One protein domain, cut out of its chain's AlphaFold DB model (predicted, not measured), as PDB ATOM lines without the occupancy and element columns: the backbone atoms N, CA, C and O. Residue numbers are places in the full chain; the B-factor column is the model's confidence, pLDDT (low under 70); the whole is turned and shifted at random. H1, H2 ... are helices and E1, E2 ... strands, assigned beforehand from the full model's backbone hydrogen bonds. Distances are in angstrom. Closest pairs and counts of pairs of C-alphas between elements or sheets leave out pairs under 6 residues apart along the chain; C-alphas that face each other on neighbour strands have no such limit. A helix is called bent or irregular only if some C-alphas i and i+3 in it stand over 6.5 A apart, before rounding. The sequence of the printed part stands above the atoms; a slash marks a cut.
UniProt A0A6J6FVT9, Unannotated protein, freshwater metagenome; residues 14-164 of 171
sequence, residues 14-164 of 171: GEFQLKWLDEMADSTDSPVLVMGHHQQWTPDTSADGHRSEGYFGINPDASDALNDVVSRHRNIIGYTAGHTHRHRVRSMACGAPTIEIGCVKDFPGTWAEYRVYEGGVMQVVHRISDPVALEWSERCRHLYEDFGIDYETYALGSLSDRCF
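What this domain is: This is residues 14 to 164 of the 171 residues of the protein "Unannotated protein" of freshwater metagenome (UniProt A0A6J6FVT9). A small twisted sheet of four strands, E1, E2, E4 and E3, lies in the middle, with helices H1 and H2 side by side toward one of its faces and the long hairpin of E5 and E6 set off beyond the other. H5 fills in between the sheet and the hairpin, while H3 and H4 make a corner at the far end from H1, where residues 144 to 149 stick out. The printed part has 151 residues, with five named helices and six named strands in the order H1 E1 H2 E2 E3 E4 E5 E6 H3 H4 H5; the sheet runs E1, E2, E4, E3 and is mixed, E5 and E6 are antiparallel, and the class is mixed, helices and strands. The whole is compact, with a radius of gyration of the C-alphas of 16.4 A and spans of 46 by 39 by 25 A.

How they stand to each other: H1, residues 15 to 26, and H2, residues 60 to 72, touch through residues 18 to 22 and 65 to 69 alone; their closest C-alphas, of Asp 22 and Val 69, are 5.9 A apart. They run the same way at a shallow tilt of 17 degrees. The sheet consists of E1, residues 32 to 35, E2, residues 76 to 81, E4, residues 97 to 100, and E3, residues 88 to 91, with E1 and E3 as edge strands. H1 only grazes it with residues 21 to 26, and H2 only grazes it with residues 66 to 70. E1, H2 and E2 form a strand-helix-strand unit, two parallel neighbour strands with a helix between them along the chain, and its crossover is right-handed. E1 and E2 are parallel at 14 degrees, with N 80 and O 34 within hydrogen-bond range at 2.8 A. E2 and E4 are parallel at 18 degrees, with N 81 and O 99 at 2.8 A. E3 and E4 are an antiparallel hairpin, with N 98 and O 90 at 2.8 A. E5, residues 110 to 117, and E6, residues 120 to 127, are a second hairpin, antiparallel at 157 degrees, with N 113 and O 124 at 2.8 A. E6 is apart from E1, E2, E3 and E4. H3, residues 131 to 142, touches H4, residues 151 to 156, with residues 141 to 142 alone; the closest C-alphas, of Arg 141 and Glu 152, are 5.4 A apart, and the two run opposite ways at a steep tilt of 55 degrees. H5, residues 159 to 162, only grazes the sheet; its closest C-alpha pair with E3 is Asp 161 and Arg 88, 4.9 A, and with E6 Arg 162 and Val 125, 5.3 A. Residues 163 to 164 then pair with residues 123 to 124 of E6, antiparallel. Each O i to N i+4 pair is within hydrogen-bond range in H1, H2 and H4, against 4 of 8 in H3; H5 is too short for such a pair.

Where its parts are: H1 begins at C-alpha 15, (10.728, -7.515, 2.544), and is 16.5 A long. H2 measures 18.5 A and E2 14.7 A. E5 measures 22.7 A from C-alpha 110, at (20.719, -1.550, 32.747), and E6 23.1 A. H3 is 18.6 A long and only just irregular, with C-alphas 139 and 142 6.8 A apart. H5 ends at C-alpha 162, (22.073, 6.700, 27.609).

The domain as a whole: The two C-alphas farthest apart, of Ser 27 and Asp 146, are 49.3 A from each other. The printed part has no cut. The link from E1 to H2, residues 36 to 59, is long. Mean pLDDT of the printed part is 93.5, and residues 44 to 50 are under 70.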
ATOM      1  N   GLY A  14      13.271  -9.171   6.467       97.06
ATOM      2  CA  GLY A  14      12.679  -9.519   5.180       97.06
ATOM      3  C   GLY A  14      11.761  -8.429   4.616       97.06
ATOM      4  O   GLY A  14      11.172  -7.625   5.350       97.06
ATOM      5  N   GLU A  15      11.557  -8.469   3.297       97.62
ATOM      6  CA  GLU A  15      10.728  -7.515   2.544       97.62
ATOM      7  C   GLU A  15       9.319  -7.339   3.126       97.62
ATOM      8  O   GLU A  15       8.803  -6.224   3.179       97.62
ATOM      9  N   PHE A  16       8.699  -8.421   3.611       98.31
ATOM     10  CA  PHE A  16       7.365  -8.370   4.212       98.31
ATOM     11  C   PHE A  16       7.312  -7.436   5.428       98.31
ATOM     12  O   PHE A  16       6.408  -6.609   5.532       98.31
ATOM     13  N   GLN A  17       8.290  -7.534   6.332       98.44
ATOM     14  CA  GLN A  17       8.337  -6.691   7.525       98.44
ATOM     15  C   GLN A  17       8.630  -5.235   7.168       98.44
ATOM     16  O   GLN A  17       8.035  -4.336   7.756       98.44
ATOM     17  N   LEU A  18       9.526  -4.998   6.207       98.69
ATOM     18  CA  LEU A  18       9.869  -3.652   5.749       98.69
ATOM     19  C   LEU A  18       8.678  -2.966   5.073       98.69
ATOM     20  O   LEU A  18       8.388  -1.813   5.381       98.69
ATOM     21  N   LYS A  19       7.946  -3.693   4.221       98.69
ATOM     22  CA  LYS A  19       6.699  -3.213   3.624       98.69
ATOM     23  C   LYS A  19       5.635  -2.939   4.688       98.69
ATOM     24  O   LYS A  19       4.995  -1.898   4.649       98.69
ATOM     25  N   TRP A  20       5.474  -3.837   5.658       98.69
ATOM     26  CA  TRP A  20       4.545  -3.624   6.767       98.69
ATOM     27  C   TRP A  20       4.900  -2.370   7.579       98.69
ATOM     28  O   TRP A  20       4.016  -1.589   7.914       98.69
ATOM     29  N   LEU A  21       6.186  -2.135   7.864       98.69
ATOM     30  CA  LEU A  21       6.630  -0.924   8.557       98.69
ATOM     31  C   LEU A  21       6.317   0.338   7.743       98.69
ATOM     32  O   LEU A  21       5.859   1.323   8.318       98.69
ATOM     33  N   ASP A  22       6.554   0.299   6.432       98.69
ATOM     34  CA  ASP A  22       6.244   1.389   5.504       98.69
ATOM     35  C   ASP A  22       4.744   1.740   5.536       98.69
ATOM     36  O   ASP A  22       4.388   2.893   5.765       98.69
ATOM     37  N   GLU A  23       3.864   0.737   5.436       98.62
ATOM     38  CA  GLU A  23       2.405   0.910   5.504       98.62
ATOM     39  C   GLU A  23       1.929   1.414   6.879       98.62
ATOM     40  O   GLU A  23       1.019   2.240   6.971       98.62
ATOM     41  N   MET A  24       2.540   0.943   7.972       98.38
ATOM     42  CA  MET A  24       2.185   1.390   9.322       98.38
ATOM     43  C   MET A  24       2.614   2.822   9.596       98.38
ATOM     44  O   MET A  24       1.849   3.573  10.204       98.38
ATOM     45  N   ALA A  25       3.798   3.214   9.132       97.94
ATOM     46  CA  ALA A  25       4.248   4.591   9.238       97.94
ATOM     47  C   ALA A  25       3.375   5.538   8.398       97.94
ATOM     48  O   ALA A  25       3.033   6.608   8.889       97.94
ATOM     49  N   ASP A  26       2.932   5.131   7.207       98.19
ATOM     50  CA  ASP A  26       2.041   5.941   6.359       98.19
ATOM     51  C   ASP A  26       0.640   6.134   6.978       98.19
ATOM     52  O   ASP A  26      -0.042   7.129   6.741       98.19
ATOM     53  N   SER A  27       0.206   5.200   7.830       98.06
ATOM     54  CA  SER A  27      -1.133   5.219   8.434       98.06
ATOM     55  C   SER A  27      -1.325   6.217   9.590       98.06
ATOM     56  O   SER A  27      -2.424   6.298  10.146       98.06
ATOM     57  N   THR A  28      -0.283   6.953  10.000       95.62
ATOM     58  CA  THR A  28      -0.334   7.836  11.177       95.62
ATOM     59  C   THR A  28       0.590   9.049  11.083       95.62
ATOM     60  O   THR A  28       1.752   8.941  10.715       95.62
ATOM     61  N   ASP A  29       0.129  10.206  11.559       91.75
ATOM     62  CA  ASP A  29       0.970  11.407  11.725       91.75
ATOM     63  C   ASP A  29       1.722  11.441  13.075       91.75
ATOM     64  O   ASP A  29       2.519  12.350  13.365       91.75
ATOM     65  N   SER A  30       1.452  10.460  13.944       93.00
ATOM     66  CA  SER A  30       2.089  10.353  15.259       93.00
ATOM     67  C   SER A  30       3.541   9.884  15.137       93.00
ATOM     68  O   SER A  30       3.853   9.108  14.236       93.00
ATOM     69  N   PRO A  31       4.441  10.289  16.053       95.19
ATOM     70  CA  PRO A  31       5.795   9.750  16.095       95.19
ATOM     71  C   PRO A  31       5.807   8.224  16.264       95.19
ATOM     72  O   PRO A  31       5.151   7.686  17.156       95.19
ATOM     73  N   VAL A  32       6.600   7.541  15.443       96.81
ATOM     74  CA  VAL A  32       6.794   6.089  15.449       96.81
ATOM     75  C   VAL A  32       8.209   5.777  15.922       96.81
ATOM     76  O   VAL A  32       9.192   6.221  15.330       96.81
ATOM     77  N   LEU A  33       8.324   4.984  16.984       97.12
ATOM     78  CA  LEU A  33       9.597   4.440  17.446       97.12
ATOM     79  C   LEU A  33       9.672   2.960  17.063       97.12
ATOM     80  O   LEU A  33       8.836   2.166  17.494       97.12
ATOM     81  N   VAL A  34      10.656   2.582  16.246       98.31
ATOM     82  CA  VAL A  34      10.794   1.207  15.747       98.31
ATOM     83  C   VAL A  34      11.703   0.417  16.677       98.31
ATOM     84  O   VAL A  34      12.818   0.839  16.954       98.31
ATOM     85  N   MET A  35      11.250  -0.750  17.133       98.06
ATOM     86  CA  MET A  35      12.015  -1.605  18.046       98.06
ATOM     87  C   MET A  35      12.345  -2.954  17.398       98.06
ATOM     88  O   MET A  35      11.466  -3.583  16.796       98.06
ATOM     89  N   GLY A  36      13.591  -3.405  17.536       97.81
ATOM     90  CA  GLY A  36      14.075  -4.735  17.155       97.81
ATOM     91  C   GLY A  36      15.132  -5.252  18.135       97.81
ATOM     92  O   GLY A  36      15.399  -4.615  19.153       97.81
ATOM     93  N   HIS A  37      15.711  -6.425  17.862       98.06
ATOM     94  CA  HIS A  37      16.757  -6.987  18.722       98.06
ATOM     95  C   HIS A  37      18.160  -6.601  18.242       98.06
ATOM     96  O   HIS A  37      18.926  -6.045  19.025       98.06
ATOM     97  N   HIS A  38      18.470  -6.868  16.972       97.94
ATOM     98  CA  HIS A  38      19.790  -6.662  16.375       97.94
ATOM     99  C   HIS A  38      20.015  -5.199  15.984       97.94
ATOM    100  O   HIS A  38      19.138  -4.558  15.417       97.94
ATOM    101  N   GLN A  39      21.202  -4.659  16.248       96.12
ATOM    102  CA  GLN A  39      21.569  -3.305  15.841       96.12
ATOM    103  C   GLN A  39      21.719  -3.198  14.323       96.12
ATOM    104  O   GLN A  39      22.255  -4.091  13.663       96.12
ATOM    105  N   GLN A  40      21.305  -2.059  13.775       93.81
ATOM    106  CA  GLN A  40      21.483  -1.753  12.361       93.81
ATOM    107  C   GLN A  40      22.979  -1.665  12.013       93.81
ATOM    108  O   GLN A  40      23.804  -1.178  12.805       93.81
ATOM    109  N   TRP A  41      23.340  -2.118  10.817       92.88
ATOM    110  CA  TRP A  41      24.593  -1.725  10.186       92.88
ATOM    111  C   TRP A  41      24.491  -0.264   9.726       92.88
ATOM    112  O   TRP A  41      23.484   0.146   9.157       92.88
ATOM    113  N   THR A  42      25.521   0.546   9.971       87.19
ATOM    114  CA  THR A  42      25.583   1.919   9.448       87.19
ATOM    115  C   THR A  42      26.940   2.151   8.806       87.19
ATOM    116  O   THR A  42      27.945   1.784   9.424       87.19
ATOM    117  N   PRO A  43      27.008   2.815   7.642       74.25
ATOM    118  CA  PRO A  43      28.275   3.214   7.046       74.25
ATOM    119  C   PRO A  43      28.894   4.355   7.872       74.25
ATOM    120  O   PRO A  43      28.639   5.526   7.616       74.25
ATOM    121  N   ASP A  44      29.678   4.018   8.897       66.44
ATOM    122  CA  ASP A  44      30.535   4.954   9.636       66.44
ATOM    123  C   ASP A  44      31.958   4.378   9.784       66.44
ATOM    124  O   ASP A  44      32.182   3.171   9.711       66.44
ATOM    125  N   THR A  45      32.918   5.282   9.963       47.81
ATOM    126  CA  THR A  45      34.380   5.174   9.840       47.81
ATOM    127  C   THR A  45      35.115   4.459  10.983       47.81
ATOM    128  O   THR A  45      36.336   4.312  10.918       47.81
ATOM    129  N   SER A  46      34.423   3.988  12.025       50.94
ATOM    130  CA  SER A  46      35.032   3.105  13.035       50.94
ATOM    131  C   SER A  46      35.130   1.663  12.512       50.94
ATOM    132  O   SER A  46      34.253   1.235  11.770       50.94
ATOM    133  N   ALA A  47      36.164   0.915  12.922       48.00
ATOM    134  CA  ALA A  47      36.597  -0.396  12.396       48.00
ATOM    135  C   ALA A  47      35.518  -1.498  12.209       48.00
ATOM    136  O   ALA A  47      35.761  -2.466  11.494       48.00
ATOM    137  N   ASP A  48      34.322  -1.332  12.778       53.31
ATOM    138  CA  ASP A  48      33.173  -2.243  12.652       53.31
ATOM    139  C   ASP A  48      32.297  -1.985  11.403       53.31
ATOM    140  O   ASP A  48      31.291  -2.662  11.194       53.31
ATOM    141  N   GLY A  49      32.645  -0.995  10.571       55.59
ATOM    142  CA  GLY A  49      31.874  -0.562   9.394       55.59
ATOM    143  C   GLY A  49      32.022  -1.433   8.138       55.59
ATOM    144  O   GLY A  49      31.506  -1.072   7.079       55.59
ATOM    145  N   HIS A  50      32.717  -2.570   8.203       64.62
ATOM    146  CA  HIS A  50      32.885  -3.438   7.037       64.62
ATOM    147  C   HIS A  50      31.560  -4.105   6.652       64.62
ATOM    148  O   HIS A  50      30.991  -4.880   7.418       64.62
ATOM    149  N   ARG A  51      31.079  -3.816   5.435       83.44
ATOM    150  CA  ARG A  51      29.945  -4.528   4.840       83.44
ATOM    151  C   ARG A  51      30.323  -6.002   4.691       83.44
ATOM    152  O   ARG A  51      31.256  -6.326   3.959       83.44
ATOM    153  N   SER A  52      29.633  -6.873   5.415       79.38
ATOM    154  CA  SER A  52      29.901  -8.307   5.459       79.38
ATOM    155  C   SER A  52      28.610  -9.060   5.745       79.38
ATOM    156  O   SER A  52      27.840  -8.641   6.608       79.38
ATOM    157  N   GLU A  53      28.423 -10.203   5.086       75.75
ATOM    158  CA  GLU A  53      27.351 -11.160   5.404       75.75
ATOM    159  C   GLU A  53      27.454 -11.683   6.847       75.75
ATOM    160  O   GLU A  53      26.459 -12.052   7.456       75.75
ATOM    161  N   GLY A  54      28.664 -11.684   7.418       79.69
ATOM    162  CA  GLY A  54      28.919 -12.080   8.804       79.69
ATOM    163  C   GLY A  54      28.800 -10.940   9.818       79.69
ATOM    164  O   GLY A  54      29.302 -11.078  10.933       79.69
ATOM    165  N   TYR A  55      28.227  -9.789   9.447       88.25
ATOM    166  CA  TYR A  55      27.999  -8.705  10.401       88.25
ATOM    167  C   TYR A  55      27.050  -9.179  11.510       88.25
ATOM    168  O   TYR A  55      25.951  -9.648  11.241       88.25
ATOM    169  N   PHE A  56      27.470  -9.032  12.766       91.00
ATOM    170  CA  PHE A  56      26.750  -9.583  13.919       91.00
ATOM    171  C   PHE A  56      25.419  -8.876  14.242       91.00
ATOM    172  O   PHE A  56      24.692  -9.316  15.120       91.00
ATOM    173  N   GLY A  57      25.089  -7.777  13.558       94.31
ATOM    174  CA  GLY A  57      23.785  -7.114  13.654       94.31
ATOM    175  C   GLY A  57      22.849  -7.486  12.501       94.31
ATOM    176  O   GLY A  57      22.930  -8.580  11.954       94.31
ATOM    177  N   ILE A  58      21.960  -6.564  12.121       96.00
ATOM    178  CA  ILE A  58      21.121  -6.723  10.921       96.00
ATOM    179  C   ILE A  58      22.014  -6.716   9.677       96.00
ATOM    180  O   ILE A  58      22.838  -5.806   9.546       96.00
ATOM    181  N   ASN A  59      21.811  -7.666   8.755       94.38
ATOM    182  CA  ASN A  59      22.500  -7.726   7.464       94.38
ATOM    183  C   ASN A  59      22.578  -6.320   6.820       94.38
ATOM    184  O   ASN A  59      21.588  -5.576   6.856       94.38
ATOM    185  N   PRO A  60      23.734  -5.904   6.268       93.88
ATOM    186  CA  PRO A  60      23.879  -4.581   5.669       93.88
ATOM    187  C   PRO A  60      22.843  -4.233   4.590       93.88
ATOM    188  O   PRO A  60      22.369  -3.100   4.577       93.88
ATOM    189  N   ASP A  61      22.440  -5.181   3.737       94.38
ATOM    190  CA  ASP A  61      21.421  -4.953   2.700       94.38
ATOM    191  C   ASP A  61      20.056  -4.626   3.334       94.38
ATOM    192  O   ASP A  61      19.402  -3.644   2.974       94.38
ATOM    193  N   ALA A  62      19.648  -5.392   4.347       96.00
ATOM    194  CA  ALA A  62      18.415  -5.136   5.088       96.00
ATOM    195  C   ALA A  62      18.493  -3.877   5.964       96.00
ATOM    196  O   ALA A  62      17.491  -3.191   6.175       96.00
ATOM    197  N   SER A  63      19.687  -3.531   6.452       95.94
ATOM    198  CA  SER A  63      19.945  -2.272   7.153       95.94
ATOM    199  C   SER A  63      19.774  -1.062   6.237       95.94
ATOM    200  O   SER A  63      19.179  -0.069   6.665       95.94
ATOM    201  N   ASP A  64      20.243  -1.148   4.991       95.62
ATOM    202  CA  ASP A  64      20.031  -0.117   3.973       95.62
ATOM    203  C   ASP A  64      18.541  -0.000   3.628       95.62
ATOM    204  O   ASP A  64      17.986   1.098   3.656       95.62
ATOM    205  N   ALA A  65      17.852  -1.127   3.430       97.50
ATOM    206  CA  ALA A  65      16.417  -1.130   3.158       97.50
ATOM    207  C   ALA A  65      15.588  -0.554   4.328       97.50
ATOM    208  O   ALA A  65      14.623   0.185   4.112       97.50
ATOM    209  N   LEU A  66      15.984  -0.820   5.581       97.88
ATOM    210  CA  LEU A  66      15.405  -0.164   6.756       97.88
ATOM    211  C   LEU A  66      15.660   1.350   6.730       97.88
ATOM    212  O   LEU A  66      14.737   2.127   6.972       97.88
ATOM    213  N   ASN A  67      16.884   1.784   6.416       96.62
ATOM    214  CA  ASN A  67      17.199   3.206   6.272       96.62
ATOM    215  C   ASN A  67      16.344   3.866   5.178       96.62
ATOM    216  O   ASN A  67      15.886   4.991   5.376       96.62
ATOM    217  N   ASP A  68      16.058   3.178   4.073       97.75
ATOM    218  CA  ASP A  68      15.191   3.692   3.011       97.75
ATOM    219  C   ASP A  68      13.751   3.909   3.496       97.75
ATOM    220  O   ASP A  68      13.170   4.965   3.229       97.75
ATOM    221  N   VAL A  69      13.183   2.967   4.260       98.38
ATOM    222  CA  VAL A  69      11.858   3.133   4.894       98.38
ATOM    223  C   VAL A  69      11.866   4.342   5.838       98.38
ATOM    224  O   VAL A  69      11.036   5.242   5.716       98.38
ATOM    225  N   VAL A  70      12.848   4.430   6.738       97.81
ATOM    226  CA  VAL A  70      12.960   5.529   7.720       97.81
ATOM    227  C   VAL A  70      13.243   6.889   7.063       97.81
ATOM    228  O   VAL A  70      12.932   7.948   7.625       97.81
ATOM    229  N   SER A  71      13.824   6.886   5.864       96.94
ATOM    230  CA  SER A  71      14.060   8.089   5.063       96.94
ATOM    231  C   SER A  71      12.779   8.625   4.429       96.94
ATOM    232  O   SER A  71      12.609   9.843   4.378       96.94
ATOM    233  N   ARG A  72      11.872   7.740   3.983       97.38
ATOM    234  CA  ARG A  72      10.551   8.120   3.449       97.38
ATOM    235  C   ARG A  72       9.623   8.657   4.539       97.38
ATOM    236  O   ARG A  72       8.875   9.600   4.297       97.38
ATOM    237  N   HIS A  73       9.734   8.108   5.745       97.69
ATOM    238  CA  HIS A  73       8.804   8.352   6.845       97.69
ATOM    239  C   HIS A  73       9.424   9.216   7.945       97.69
ATOM    240  O   HIS A  73      10.076   8.732   8.874       97.69
ATOM    241  N   ARG A  74       9.217  10.537   7.857       96.12
ATOM    242  CA  ARG A  74       9.714  11.515   8.849       96.12
ATOM    243  C   ARG A  74       9.086  11.362  10.235       96.12
ATOM    244  O   ARG A  74       9.667  11.819  11.214       96.12
ATOM    245  N   ASN A  75       7.923  10.728  10.333       96.62
ATOM    246  CA  ASN A  75       7.305  10.370  11.605       96.62
ATOM    247  C   ASN A  75       8.024   9.201  12.304       96.62
ATOM    248  O   ASN A  75       7.872   9.074  13.514       96.62
ATOM    249  N   ILE A  76       8.857   8.403  11.620       97.94
ATOM    250  CA  ILE A  76       9.732   7.436  12.295       97.94
ATOM    251  C   ILE A  76      10.870   8.193  12.986       97.94
ATOM    252  O   ILE A  76      11.789   8.696  12.343       97.94
ATOM    253  N   ILE A  77      10.829   8.285  14.310       97.12
ATOM    254  CA  ILE A  77      11.759   9.111  15.094       97.12
ATOM    255  C   ILE A  77      13.026   8.371  15.531       97.12
ATOM    256  O   ILE A  77      13.948   9.011  16.028       97.12
ATOM    257  N   GLY A  78      13.106   7.055  15.326       97.38
ATOM    258  CA  GLY A  78      14.314   6.274  15.588       97.38
ATOM    259  C   GLY A  78      14.114   4.764  15.477       97.38
ATOM    260  O   GLY A  78      12.981   4.276  15.426       97.38
ATOM    261  N   TYR A  79      15.232   4.040  15.468       98.31
ATOM    262  CA  TYR A  79      15.293   2.583  15.580       98.31
ATOM    263  C   TYR A  79      16.051   2.189  16.843       98.31
ATOM    264  O   TYR A  79      17.136   2.710  17.088       98.31
ATOM    265  N   THR A  80      15.503   1.268  17.629       98.06
ATOM    266  CA  THR A  80      16.085   0.830  18.899       98.06
ATOM    267  C   THR A  80      16.410  -0.651  18.858       98.06
ATOM    268  O   THR A  80      15.551  -1.458  18.490       98.06
ATOM    269  N   ALA A  81      17.607  -0.997  19.308       98.06
ATOM    270  CA  ALA A  81      18.110  -2.353  19.390       98.06
ATOM    271  C   ALA A  81      18.704  -2.656  20.768       98.06
ATOM    272  O   ALA A  81      19.078  -1.763  21.530       98.06
ATOM    273  N   GLY A  82      18.798  -3.948  21.062       96.00
ATOM    274  CA  GLY A  82      19.631  -4.485  22.129       96.00
ATOM    275  C   GLY A  82      20.818  -5.205  21.503       96.00
ATOM    276  O   GLY A  82      21.585  -4.596  20.761       96.00
ATOM    277  N   HIS A  83      20.921  -6.509  21.784       96.88
ATOM    278  CA  HIS A  83      21.897  -7.466  21.242       96.88
ATOM    279  C   HIS A  83      23.360  -7.214  21.635       96.88
ATOM    280  O   HIS A  83      24.033  -8.107  22.135       96.88
ATOM    281  N   THR A  84      23.847  -5.989  21.485       95.06
ATOM    282  CA  THR A  84      25.254  -5.634  21.693       95.06
ATOM    283  C   THR A  84      25.649  -5.495  23.156       95.06
ATOM    284  O   THR A  84      26.839  -5.423  23.458       95.06
ATOM    285  N   HIS A  85      24.656  -5.437  24.050       96.62
ATOM    286  CA  HIS A  85      24.801  -5.198  25.489       96.62
ATOM    287  C   HIS A  85      25.532  -3.890  25.834       96.62
ATOM    288  O   HIS A  85      25.997  -3.733  26.960       96.62
ATOM    289  N   ARG A  86      25.585  -2.931  24.906       96.31
ATOM    290  CA  ARG A  86      26.165  -1.602  25.122       96.31
ATOM    291  C   ARG A  86      25.154  -0.492  24.898       96.31
ATOM    292  O   ARG A  86      24.132  -0.689  24.246       96.31
ATOM    293  N   HIS A  87      25.485   0.696  25.387       98.06
ATOM    294  CA  HIS A  87      24.799   1.925  25.014       98.06
ATOM    295  C   HIS A  87      25.536   2.630  23.880       98.06
ATOM    296  O   HIS A  87      26.719   2.948  24.005       98.06
ATOM    297  N   ARG A  88      24.835   2.898  22.778       96.44
ATOM    298  CA  ARG A  88      25.380   3.666  21.653       96.44
ATOM    299  C   ARG A  88      24.255   4.347  20.890       96.44
ATOM    300  O   ARG A  88      23.248   3.712  20.596       96.44
ATOM    301  N   VAL A  89      24.447   5.603  20.511       96.38
ATOM    302  CA  VAL A  89      23.591   6.315  19.563       96.38
ATOM    303  C   VAL A  89      24.410   6.602  18.314       96.38
ATOM    304  O   VAL A  89      25.462   7.235  18.360       96.38
ATOM    305  N   ARG A  90      23.926   6.113  17.175       94.56
ATOM    306  CA  ARG A  90      24.441   6.455  15.846       94.56
ATOM    307  C   ARG A  90      23.344   7.141  15.047       94.56
ATOM    308  O   ARG A  90      22.168   7.065  15.399       94.56
ATOM    309  N   SER A  91      23.728   7.779  13.951       92.94
ATOM    310  CA  SER A  91      22.785   8.409  13.030       92.94
ATOM    311  C   SER A  91      22.667   7.589  11.754       92.94
ATOM    312  O   SER A  91      23.668   7.245  11.130       92.94
ATOM    313  N   MET A  92      21.433   7.318  11.343       93.50
ATOM    314  CA  MET A  92      21.123   6.914   9.976       93.50
ATOM    315  C   MET A  92      21.418   8.069   9.007       93.50
ATOM    316  O   MET A  92      21.427   9.237   9.410       93.50
ATOM    317  N   ALA A  93      21.570   7.777   7.712       89.69
ATOM    318  CA  ALA A  93      21.848   8.793   6.689       89.69
ATOM    319  C   ALA A  93      20.784   9.910   6.647       89.69
ATOM    320  O   ALA A  93      21.087  11.070   6.378       89.69
ATOM    321  N   CYS A  94      19.534   9.580   6.976       91.31
ATOM    322  CA  CYS A  94      18.416  10.519   7.047       91.31
ATOM    323  C   CYS A  94      18.288  11.273   8.386       91.31
ATOM    324  O   CYS A  94      17.243  11.892   8.634       91.31
ATOM    325  N   GLY A  95      19.294  11.182   9.261       92.50
ATOM    326  CA  GLY A  95      19.365  11.856  10.560       92.50
ATOM    327  C   GLY A  95      18.548  11.208  11.683       92.50
ATOM    328  O   GLY A  95      18.541  11.729  12.794       92.50
ATOM    329  N   ALA A  96      17.848  10.097  11.425       96.00
ATOM    330  CA  ALA A  96      17.197   9.339  12.492       96.00
ATOM    331  C   ALA A  96      18.246   8.659  13.383       96.00
ATOM    332  O   ALA A  96      19.198   8.090  12.848       96.00
ATOM    333  N   PRO A  97      18.082   8.652  14.713       96.94
ATOM    334  CA  PRO A  97      18.940   7.868  15.579       96.94
ATOM    335  C   PRO A  97      18.668   6.367  15.397       96.94
ATOM    336  O   PRO A  97      17.519   5.919  15.353       96.94
ATOM    337  N   THR A  98      19.744   5.590  15.327       97.12
ATOM    338  CA  THR A  98      19.748   4.132  15.457       97.12
ATOM    339  C   THR A  98      20.541   3.793  16.710       97.12
ATOM    340  O   THR A  98      21.705   4.181  16.852       97.12
ATOM    341  N   ILE A  99      19.857   3.207  17.687       97.44
ATOM    342  CA  ILE A  99      20.318   3.186  19.073       97.44
ATOM    343  C   ILE A  99      20.438   1.770  19.595       97.44
ATOM    344  O   ILE A  99      19.671   0.883  19.230       97.44
ATOM    345  N   GLU A 100      21.385   1.595  20.496       98.00
ATOM    346  CA  GLU A 100      21.686   0.343  21.163       98.00
ATOM    347  C   GLU A 100      21.545   0.547  22.667       98.00
ATOM    348  O   GLU A 100      21.996   1.563  23.211       98.00
ATOM    349  N   ILE A 101      20.884  -0.397  23.330       97.50
ATOM    350  CA  ILE A 101      20.636  -0.369  24.769       97.50
ATOM    351  C   ILE A 101      21.363  -1.543  25.422       97.50
ATOM    352  O   ILE A 101      21.318  -2.679  24.942       97.50
ATOM    353  N   GLY A 102      22.005  -1.245  26.555       96.81
ATOM    354  CA  GLY A 102      22.637  -2.225  27.426       96.81
ATOM    355  C   GLY A 102      21.679  -3.318  27.900       96.81
ATOM    356  O   GLY A 102      20.465  -3.269  27.693       96.81
ATOM    357  N   CYS A 103      22.236  -4.342  28.538       97.31
ATOM    358  CA  CYS A 103      21.453  -5.467  29.027       97.31
ATOM    359  C   CYS A 103      21.373  -5.494  30.555       97.31
ATOM    360  O   CYS A 103      22.181  -4.896  31.263       97.31
ATOM    361  N   VAL A 104      20.402  -6.253  31.060       97.00
ATOM    362  CA  VAL A 104      20.177  -6.413  32.503       97.00
ATOM    363  C   VAL A 104      21.197  -7.335  33.177       97.00
ATOM    364  O   VAL A 104      21.453  -7.183  34.365       97.00
ATOM    365  N   LYS A 105      21.742  -8.313  32.442       94.75
ATOM    366  CA  LYS A 105      22.528  -9.420  33.015       94.75
ATOM    367  C   LYS A 105      24.032  -9.130  33.117       94.75
ATOM    368  O   LYS A 105      24.665  -9.657  34.020       94.75
ATOM    369  N   ASP A 106      24.586  -8.335  32.202       95.06
ATOM    370  CA  ASP A 106      26.016  -8.006  32.159       95.06
ATOM    371  C   ASP A 106      26.219  -6.593  32.705       95.06
ATOM    372  O   ASP A 106      25.256  -5.849  32.890       95.06
ATOM    373  N   PHE A 107      27.467  -6.196  32.935       97.12
ATOM    374  CA  PHE A 107      27.804  -4.823  33.290       97.12
ATOM    375  C   PHE A 107      27.248  -3.837  32.235       97.12
ATOM    376  O   PHE A 107      27.439  -4.088  31.045       97.12
ATOM    377  N   PRO A 108      26.556  -2.738  32.616       96.88
ATOM    378  CA  PRO A 108      26.356  -2.209  33.974       96.88
ATOM    379  C   PRO A 108      25.085  -2.699  34.691       96.88
ATOM    380  O   PRO A 108      24.805  -2.231  35.798       96.88
ATOM    381  N   GLY A 109      24.304  -3.583  34.069       97.19
ATOM    382  CA  GLY A 109      23.005  -4.049  34.546       97.19
ATOM    383  C   GLY A 109      21.940  -2.975  34.357       97.19
ATOM    384  O   GLY A 109      21.510  -2.346  35.324       97.19
ATOM    385  N   THR A 110      21.549  -2.709  33.109       97.62
ATOM    386  CA  THR A 110      20.719  -1.550  32.747       97.62
ATOM    387  C   THR A 110      19.445  -1.913  31.988       97.62
ATOM    388  O   THR A 110      19.314  -2.991  31.408       97.62
ATOM    389  N   TRP A 111      18.483  -0.987  32.001       97.50
ATOM    390  CA  TRP A 111      17.284  -0.989  31.159       97.50
ATOM    391  C   TRP A 111      16.928   0.452  30.765       97.50
ATOM    392  O   TRP A 111      17.341   1.399  31.433       97.50
ATOM    393  N   ALA A 112      16.185   0.636  29.674       97.81
ATOM    394  CA  ALA A 112      15.769   1.956  29.200       97.81
ATOM    395  C   ALA A 112      14.278   2.207  29.463       97.81
ATOM    396  O   ALA A 112      13.427   1.384  29.132       97.81
ATOM    397  N   GLU A 113      13.967   3.369  30.032       98.12
ATOM    398  CA  GLU A 113      12.626   3.935  30.132       98.12
ATOM    399  C   GLU A 113      12.386   4.871  28.942       98.12
ATOM    400  O   GLU A 113      13.203   5.755  28.673       98.12
ATOM    401  N   TYR A 114      11.238   4.729  28.279       97.44
ATOM    402  CA  TYR A 114      10.764   5.694  27.290       97.44
ATOM    403  C   TYR A 114       9.644   6.538  27.889       97.44
ATOM    404  O   TYR A 114       8.556   6.036  28.173       97.44
ATOM    405  N   ARG A 115       9.901   7.834  28.066       97.88
ATOM    406  CA  ARG A 115       8.901   8.803  28.520       97.88
ATOM    407  C   ARG A 115       8.294   9.500  27.317       97.88
ATOM    408  O   ARG A 115       9.011  10.149  26.556       97.88
ATOM    409  N   VAL A 116       6.985   9.358  27.156       96.31
ATOM    410  CA  VAL A 116       6.233   9.925  26.035       96.31
ATOM    411  C   VAL A 116       5.503  11.175  26.506       96.31
ATOM    412  O   VAL A 116       4.719  11.128  27.453       96.31
ATOM    413  N   TYR A 117       5.762  12.287  25.828       94.25
ATOM    414  CA  TYR A 117       5.118  13.577  26.044       94.25
ATOM    415  C   TYR A 117       4.498  14.063  24.733       94.25
ATOM    416  O   TYR A 117       4.863  13.596  23.655       94.25
ATOM    417  N   GLU A 118       3.623  15.065  24.806       89.88
ATOM    418  CA  GLU A 118       3.058  15.713  23.611       89.88
ATOM    419  C   GLU A 118       4.154  16.237  22.660       89.88
ATOM    420  O   GLU A 118       4.049  16.104  21.443       89.88
ATOM    421  N   GLY A 119       5.238  16.786  23.222       86.12
ATOM    422  CA  GLY A 119       6.344  17.385  22.470       86.12
ATOM    423  C   GLY A 119       7.468  16.432  22.054       86.12
ATOM    424  O   GLY A 119       8.408  16.887  21.407       86.12
ATOM    425  N   GLY A 120       7.422  15.146  22.422       92.69
ATOM    426  CA  GLY A 120       8.469  14.196  22.043       92.69
ATOM    427  C   GLY A 120       8.601  12.979  22.954       92.69
ATOM    428  O   GLY A 120       7.904  12.830  23.957       92.69
ATOM    429  N   VAL A 121       9.544  12.109  22.593       96.94
ATOM    430  CA  VAL A 121       9.892  10.900  23.347       96.94
ATOM    431  C   VAL A 121      11.294  11.065  23.922       96.94
ATOM    432  O   VAL A 121      12.215  11.469  23.214       96.94
ATOM    433  N   MET A 122      11.467  10.756  25.203       97.69
ATOM    434  CA  MET A 122      12.762  10.766  25.883       97.69
ATOM    435  C   MET A 122      13.155   9.348  26.279       97.69
ATOM    436  O   MET A 122      12.355   8.647  26.894       97.69
ATOM    437  N   GLN A 123      14.393   8.957  25.982       98.19
ATOM    438  CA  GLN A 123      15.012   7.772  26.565       98.19
ATOM    439  C   GLN A 123      15.753   8.152  27.849       98.19
ATOM    440  O   GLN A 123      16.518   9.119  27.871       98.19
ATOM    441  N   VAL A 124      15.559   7.359  28.900       98.44
ATOM    442  CA  VAL A 124      16.327   7.431  30.147       98.44
ATOM    443  C   VAL A 124      16.797   6.033  30.512       98.44
ATOM    444  O   VAL A 124      15.985   5.152  30.779       98.44
ATOM    445  N   VAL A 125      18.107   5.817  30.537       98.38
ATOM    446  CA  VAL A 125      18.671   4.552  31.015       98.38
ATOM    447  C   VAL A 125      18.745   4.552  32.535       98.38
ATOM    448  O   VAL A 125      19.281   5.471  33.155       98.38
ATOM    449  N   HIS A 126      18.260   3.464  33.117       98.00
ATOM    450  CA  HIS A 126      18.331   3.164  34.536       98.00
ATOM    451  C   HIS A 126      19.309   2.027  34.775       98.00
ATOM    452  O   HIS A 126      19.357   1.053  34.021       98.00
ATOM    453  N   ARG A 127      20.065   2.141  35.863       96.94
ATOM    454  CA  ARG A 127      20.880   1.049  36.384       96.94
ATOM    455  C   ARG A 127      20.087   0.300  37.446       96.94
ATOM    456  O   ARG A 127      19.463   0.924  38.301       96.94
ATOM    457  N   ILE A 128      20.120  -1.024  37.394       97.00
ATOM    458  CA  ILE A 128      19.579  -1.880  38.449       97.00
ATOM    459  C   ILE A 128      20.303  -1.548  39.758       97.00
ATOM    460  O   ILE A 128      21.519  -1.387  39.774       97.00
ATOM    461  N   SER A 129      19.550  -1.418  40.849       96.62
ATOM    462  CA  SER A 129      20.080  -0.986  42.149       96.62
ATOM    463  C   SER A 129      20.034  -2.068  43.228       96.62
ATOM    464  O   SER A 129      20.429  -1.804  44.361       96.62
ATOM    465  N   ASP A 130      19.523  -3.261  42.913       97.81
ATOM    466  CA  ASP A 130      19.532  -4.383  43.849       97.81
ATOM    467  C   ASP A 130      20.980  -4.854  44.097       97.81
ATOM    468  O   ASP A 130      21.695  -5.107  43.123       97.81
ATOM    469  N   PRO A 131      21.436  -4.983  45.358       97.56
ATOM    470  CA  PRO A 131      22.820  -5.347  45.654       97.56
ATOM    471  C   PRO A 131      23.270  -6.686  45.057       97.56
ATOM    472  O   PRO A 131      24.409  -6.782  44.610       97.56
ATOM    473  N   VAL A 132      22.398  -7.700  45.010       96.88
ATOM    474  CA  VAL A 132      22.745  -9.028  44.474       96.88
ATOM    475  C   VAL A 132      22.866  -8.967  42.951       96.88
ATOM    476  O   VAL A 132      23.799  -9.522  42.370       96.88
ATOM    477  N   ALA A 133      21.963  -8.241  42.289       96.31
ATOM    478  CA  ALA A 133      22.059  -8.004  40.849       96.31
ATOM    479  C   ALA A 133      23.287  -7.151  40.474       96.31
ATOM    480  O   ALA A 133      23.926  -7.389  39.445       96.31
ATOM    481  N   LEU A 134      23.645  -6.176  41.313       96.69
ATOM    482  CA  LEU A 134      24.859  -5.382  41.143       96.69
ATOM    483  C   LEU A 134      26.115  -6.238  41.308       96.69
ATOM    484  O   LEU A 134      26.984  -6.176  40.447       96.69
ATOM    485  N   GLU A 135      26.189  -7.081  42.338       96.38
ATOM    486  CA  GLU A 135      27.310  -8.010  42.520       96.38
ATOM    487  C   GLU A 135      27.481  -8.928  41.303       96.38
ATOM    488  O   GLU A 135      28.600  -9.127  40.830       96.38
ATOM    489  N   TRP A 136      26.381  -9.444  40.746       95.38
ATOM    490  CA  TRP A 136      26.428 -10.237  39.518       95.38
ATOM    491  C   TRP A 136      26.934  -9.424  38.321       95.38
ATOM    492  O   TRP A 136      27.922  -9.809  37.696       95.38
ATOM    493  N   SER A 137      26.290  -8.295  38.009       96.38
ATOM    494  CA  SER A 137      26.639  -7.493  36.827       96.38
ATOM    495  C   SER A 137      28.059  -6.920  36.899       96.38
ATOM    496  O   SER A 137      28.726  -6.841  35.873       96.38
ATOM    497  N   GLU A 138      28.577  -6.592  38.085       96.00
ATOM    498  CA  GLU A 138      29.956  -6.115  38.272       96.00
ATOM    499  C   GLU A 138      31.010  -7.174  37.920       96.00
ATOM    500  O   GLU A 138      32.069  -6.835  37.394       96.00
ATOM    501  N   ARG A 139      30.719  -8.471  38.095       94.94
ATOM    502  CA  ARG A 139      31.626  -9.547  37.646       94.94
ATOM    503  C   ARG A 139      31.789  -9.577  36.127       94.94
ATOM    504  O   ARG A 139      32.806 -10.058  35.634       94.94
ATOM    505  N   CYS A 140      30.807  -9.063  35.393       95.12
ATOM    506  CA  CYS A 140      30.828  -8.976  33.938       95.12
ATOM    507  C   CYS A 140      31.586  -7.742  33.416       95.12
ATOM    508  O   CYS A 140      31.715  -7.593  32.205       95.12
ATOM    509  N   ARG A 141      32.105  -6.862  34.287       95.25
ATOM    510  CA  ARG A 141      32.873  -5.665  33.885       95.25
ATOM    511  C   ARG A 141      34.124  -6.001  33.063       95.25
ATOM    512  O   ARG A 141      34.547  -5.199  32.243       95.25
ATOM    513  N   HIS A 142      34.664  -7.201  33.259       94.62
ATOM    514  CA  HIS A 142      35.869  -7.716  32.605       94.62
ATOM    515  C   HIS A 142      35.562  -8.704  31.467       94.62
ATOM    516  O   HIS A 142      36.436  -9.462  31.043       94.62
ATOM    517  N   LEU A 143      34.309  -8.767  30.989       92.50
ATOM    518  CA  LEU A 143      33.973  -9.625  29.851       92.50
ATOM    519  C   LEU A 143      34.890  -9.306  28.667       92.50
ATOM    520  O   LEU A 143      35.214  -8.160  28.410       92.50
ATOM    521  N   TYR A 144      35.319 -10.327  27.937       91.56
ATOM    522  CA  TYR A 144      36.178 -10.172  26.761       91.56
ATOM    523  C   TYR A 144      37.556  -9.512  26.981       91.56
ATOM    524  O   TYR A 144      38.242  -9.240  25.994       91.56
ATOM    525  N   GLU A 145      38.014  -9.332  28.226       93.12
ATOM    526  CA  GLU A 145      39.368  -8.831  28.515       93.12
ATOM    527  C   GLU A 145      40.451  -9.725  27.880       93.12
ATOM    528  O   GLU A 145      41.414  -9.218  27.307       93.12
ATOM    529  N   ASP A 146      40.230 -11.045  27.841       93.75
ATOM    530  CA  ASP A 146      41.103 -12.019  27.158       93.75
ATOM    531  C   ASP A 146      41.221 -11.785  25.637       93.75
ATOM    532  O   ASP A 146      42.179 -12.232  25.005       93.75
ATOM    533  N   PHE A 147      40.263 -11.070  25.038       91.56
ATOM    534  CA  PHE A 147      40.290 -10.647  23.634       91.56
ATOM    535  C   PHE A 147      40.805  -9.207  23.463       91.56
ATOM    536  O   PHE A 147      40.755  -8.663  22.361       91.56
ATOM    537  N   GLY A 148      41.305  -8.583  24.536       93.06
ATOM    538  CA  GLY A 148      41.831  -7.218  24.539       93.06
ATOM    539  C   GLY A 148      40.758  -6.128  24.510       93.06
ATOM    540  O   GLY A 148      41.061  -4.997  24.129       93.06
ATOM    541  N   ILE A 149      39.512  -6.450  24.872       91.12
ATOM    542  CA  ILE A 149      38.393  -5.502  24.876       91.12
ATOM    543  C   ILE A 149      38.171  -4.986  26.299       91.12
ATOM    544  O   ILE A 149      37.903  -5.761  27.213       91.12
ATOM    545  N   ASP A 150      38.216  -3.665  26.472       94.75
ATOM    546  CA  ASP A 150      37.718  -3.009  27.683       94.75
ATOM    547  C   ASP A 150      36.183  -2.967  27.644       94.75
ATOM    548  O   ASP A 150      35.573  -2.101  27.003       94.75
ATOM    549  N   TYR A 151      35.557  -3.942  28.304       95.50
ATOM    550  CA  TYR A 151      34.106  -4.085  28.286       95.50
ATOM    551  C   TYR A 151      33.372  -2.996  29.054       95.50
ATOM    552  O   TYR A 151      32.251  -2.656  28.686       95.50
ATOM    553  N   GLU A 152      33.991  -2.397  30.072       95.31
ATOM    554  CA  GLU A 152      33.400  -1.259  30.769       95.31
ATOM    555  C   GLU A 152      33.182  -0.098  29.800       95.31
ATOM    556  O   GLU A 152      32.059   0.403  29.665       95.31
ATOM    557  N   THR A 153      34.243   0.292  29.092       92.88
ATOM    558  CA  THR A 153      34.181   1.378  28.112       92.88
ATOM    559  C   THR A 153      33.250   1.019  26.953       92.88
ATOM    560  O   THR A 153      32.439   1.849  26.536       92.88
ATOM    561  N   TYR A 154      33.316  -0.225  26.467       93.69
ATOM    562  CA  TYR A 154      32.435  -0.727  25.412       93.69
ATOM    563  C   TYR A 154      30.951  -0.665  25.807       93.69
ATOM    564  O   TYR A 154      30.138  -0.192  25.016       93.69
ATOM    565  N   ALA A 155      30.593  -1.127  27.010       96.50
ATOM    566  CA  ALA A 155      29.206  -1.286  27.442       96.50
ATOM    567  C   ALA A 155      28.558   0.033  27.889       96.50
ATOM    568  O   ALA A 155      27.374   0.263  27.623       96.50
ATOM    569  N   LEU A 156      29.305   0.915  28.565       95.19
ATOM    570  CA  LEU A 156      28.733   2.123  29.170       95.19
ATOM    571  C   LEU A 156      28.265   3.158  28.149       95.19
ATOM    572  O   LEU A 156      27.213   3.771  28.364       95.19
ATOM    573  N   GLY A 157      29.061   3.407  27.109       93.69
ATOM    574  CA  GLY A 157      28.893   4.572  26.240       93.69
ATOM    575  C   GLY A 157      28.974   5.913  26.992       93.69
ATOM    576  O   GLY A 157      29.311   6.002  28.181       93.69
ATOM    577  N   SER A 158      28.637   7.000  26.304       95.69
ATOM    578  CA  SER A 158      28.530   8.340  26.887       95.69
ATOM    579  C   SER A 158      27.189   8.558  27.601       95.69
ATOM    580  O   SER A 158      26.244   7.779  27.472       95.69
ATOM    581  N   LEU A 159      27.059   9.657  28.353       96.38
ATOM    582  CA  LEU A 159      25.760  10.041  28.923       96.38
ATOM    583  C   LEU A 159      24.716  10.318  27.828       96.38
ATOM    584  O   LEU A 159      23.557   9.946  27.997       96.38
ATOM    585  N   SER A 160      25.129  10.913  26.706       97.00
ATOM    586  CA  SER A 160      24.264  11.170  25.549       97.00
ATOM    587  C   SER A 160      23.825   9.901  24.821       97.00
ATOM    588  O   SER A 160      22.775   9.919  24.190       97.00
ATOM    589  N   ASP A 161      24.560   8.793  24.953       97.50
ATOM    590  CA  ASP A 161      24.111   7.491  24.441       97.50
ATOM    591  C   ASP A 161      23.010   6.872  25.316       97.50
ATOM    592  O   ASP A 161      22.217   6.045  24.869       97.50
ATOM    593  N   ARG A 162      22.963   7.268  26.592       97.62
ATOM    594  CA  ARG A 162      22.073   6.700  27.609       97.62
ATOM    595  C   ARG A 162      20.790   7.499  27.791       97.62
ATOM    596  O   ARG A 162      19.719   6.911  27.927       97.62
ATOM    597  N   CYS A 163      20.892   8.822  27.806       98.12
ATOM    598  CA  CYS A 163      19.783   9.705  28.138       98.12
ATOM    599  C   CYS A 163      19.701  10.852  27.132       98.12
ATOM    600  O   CYS A 163      20.551  11.742  27.132       98.12
ATOM    601  N   PHE A 164      18.664  10.850  26.296       98.06
ATOM    602  CA  PHE A 164      18.456  11.864  25.264       98.06
ATOM    603  C   PHE A 164      16.975  11.961  24.876       98.06
ATOM    604  O   PHE A 164      16.163  11.087  25.188       98.06
TER     605      PHE A 164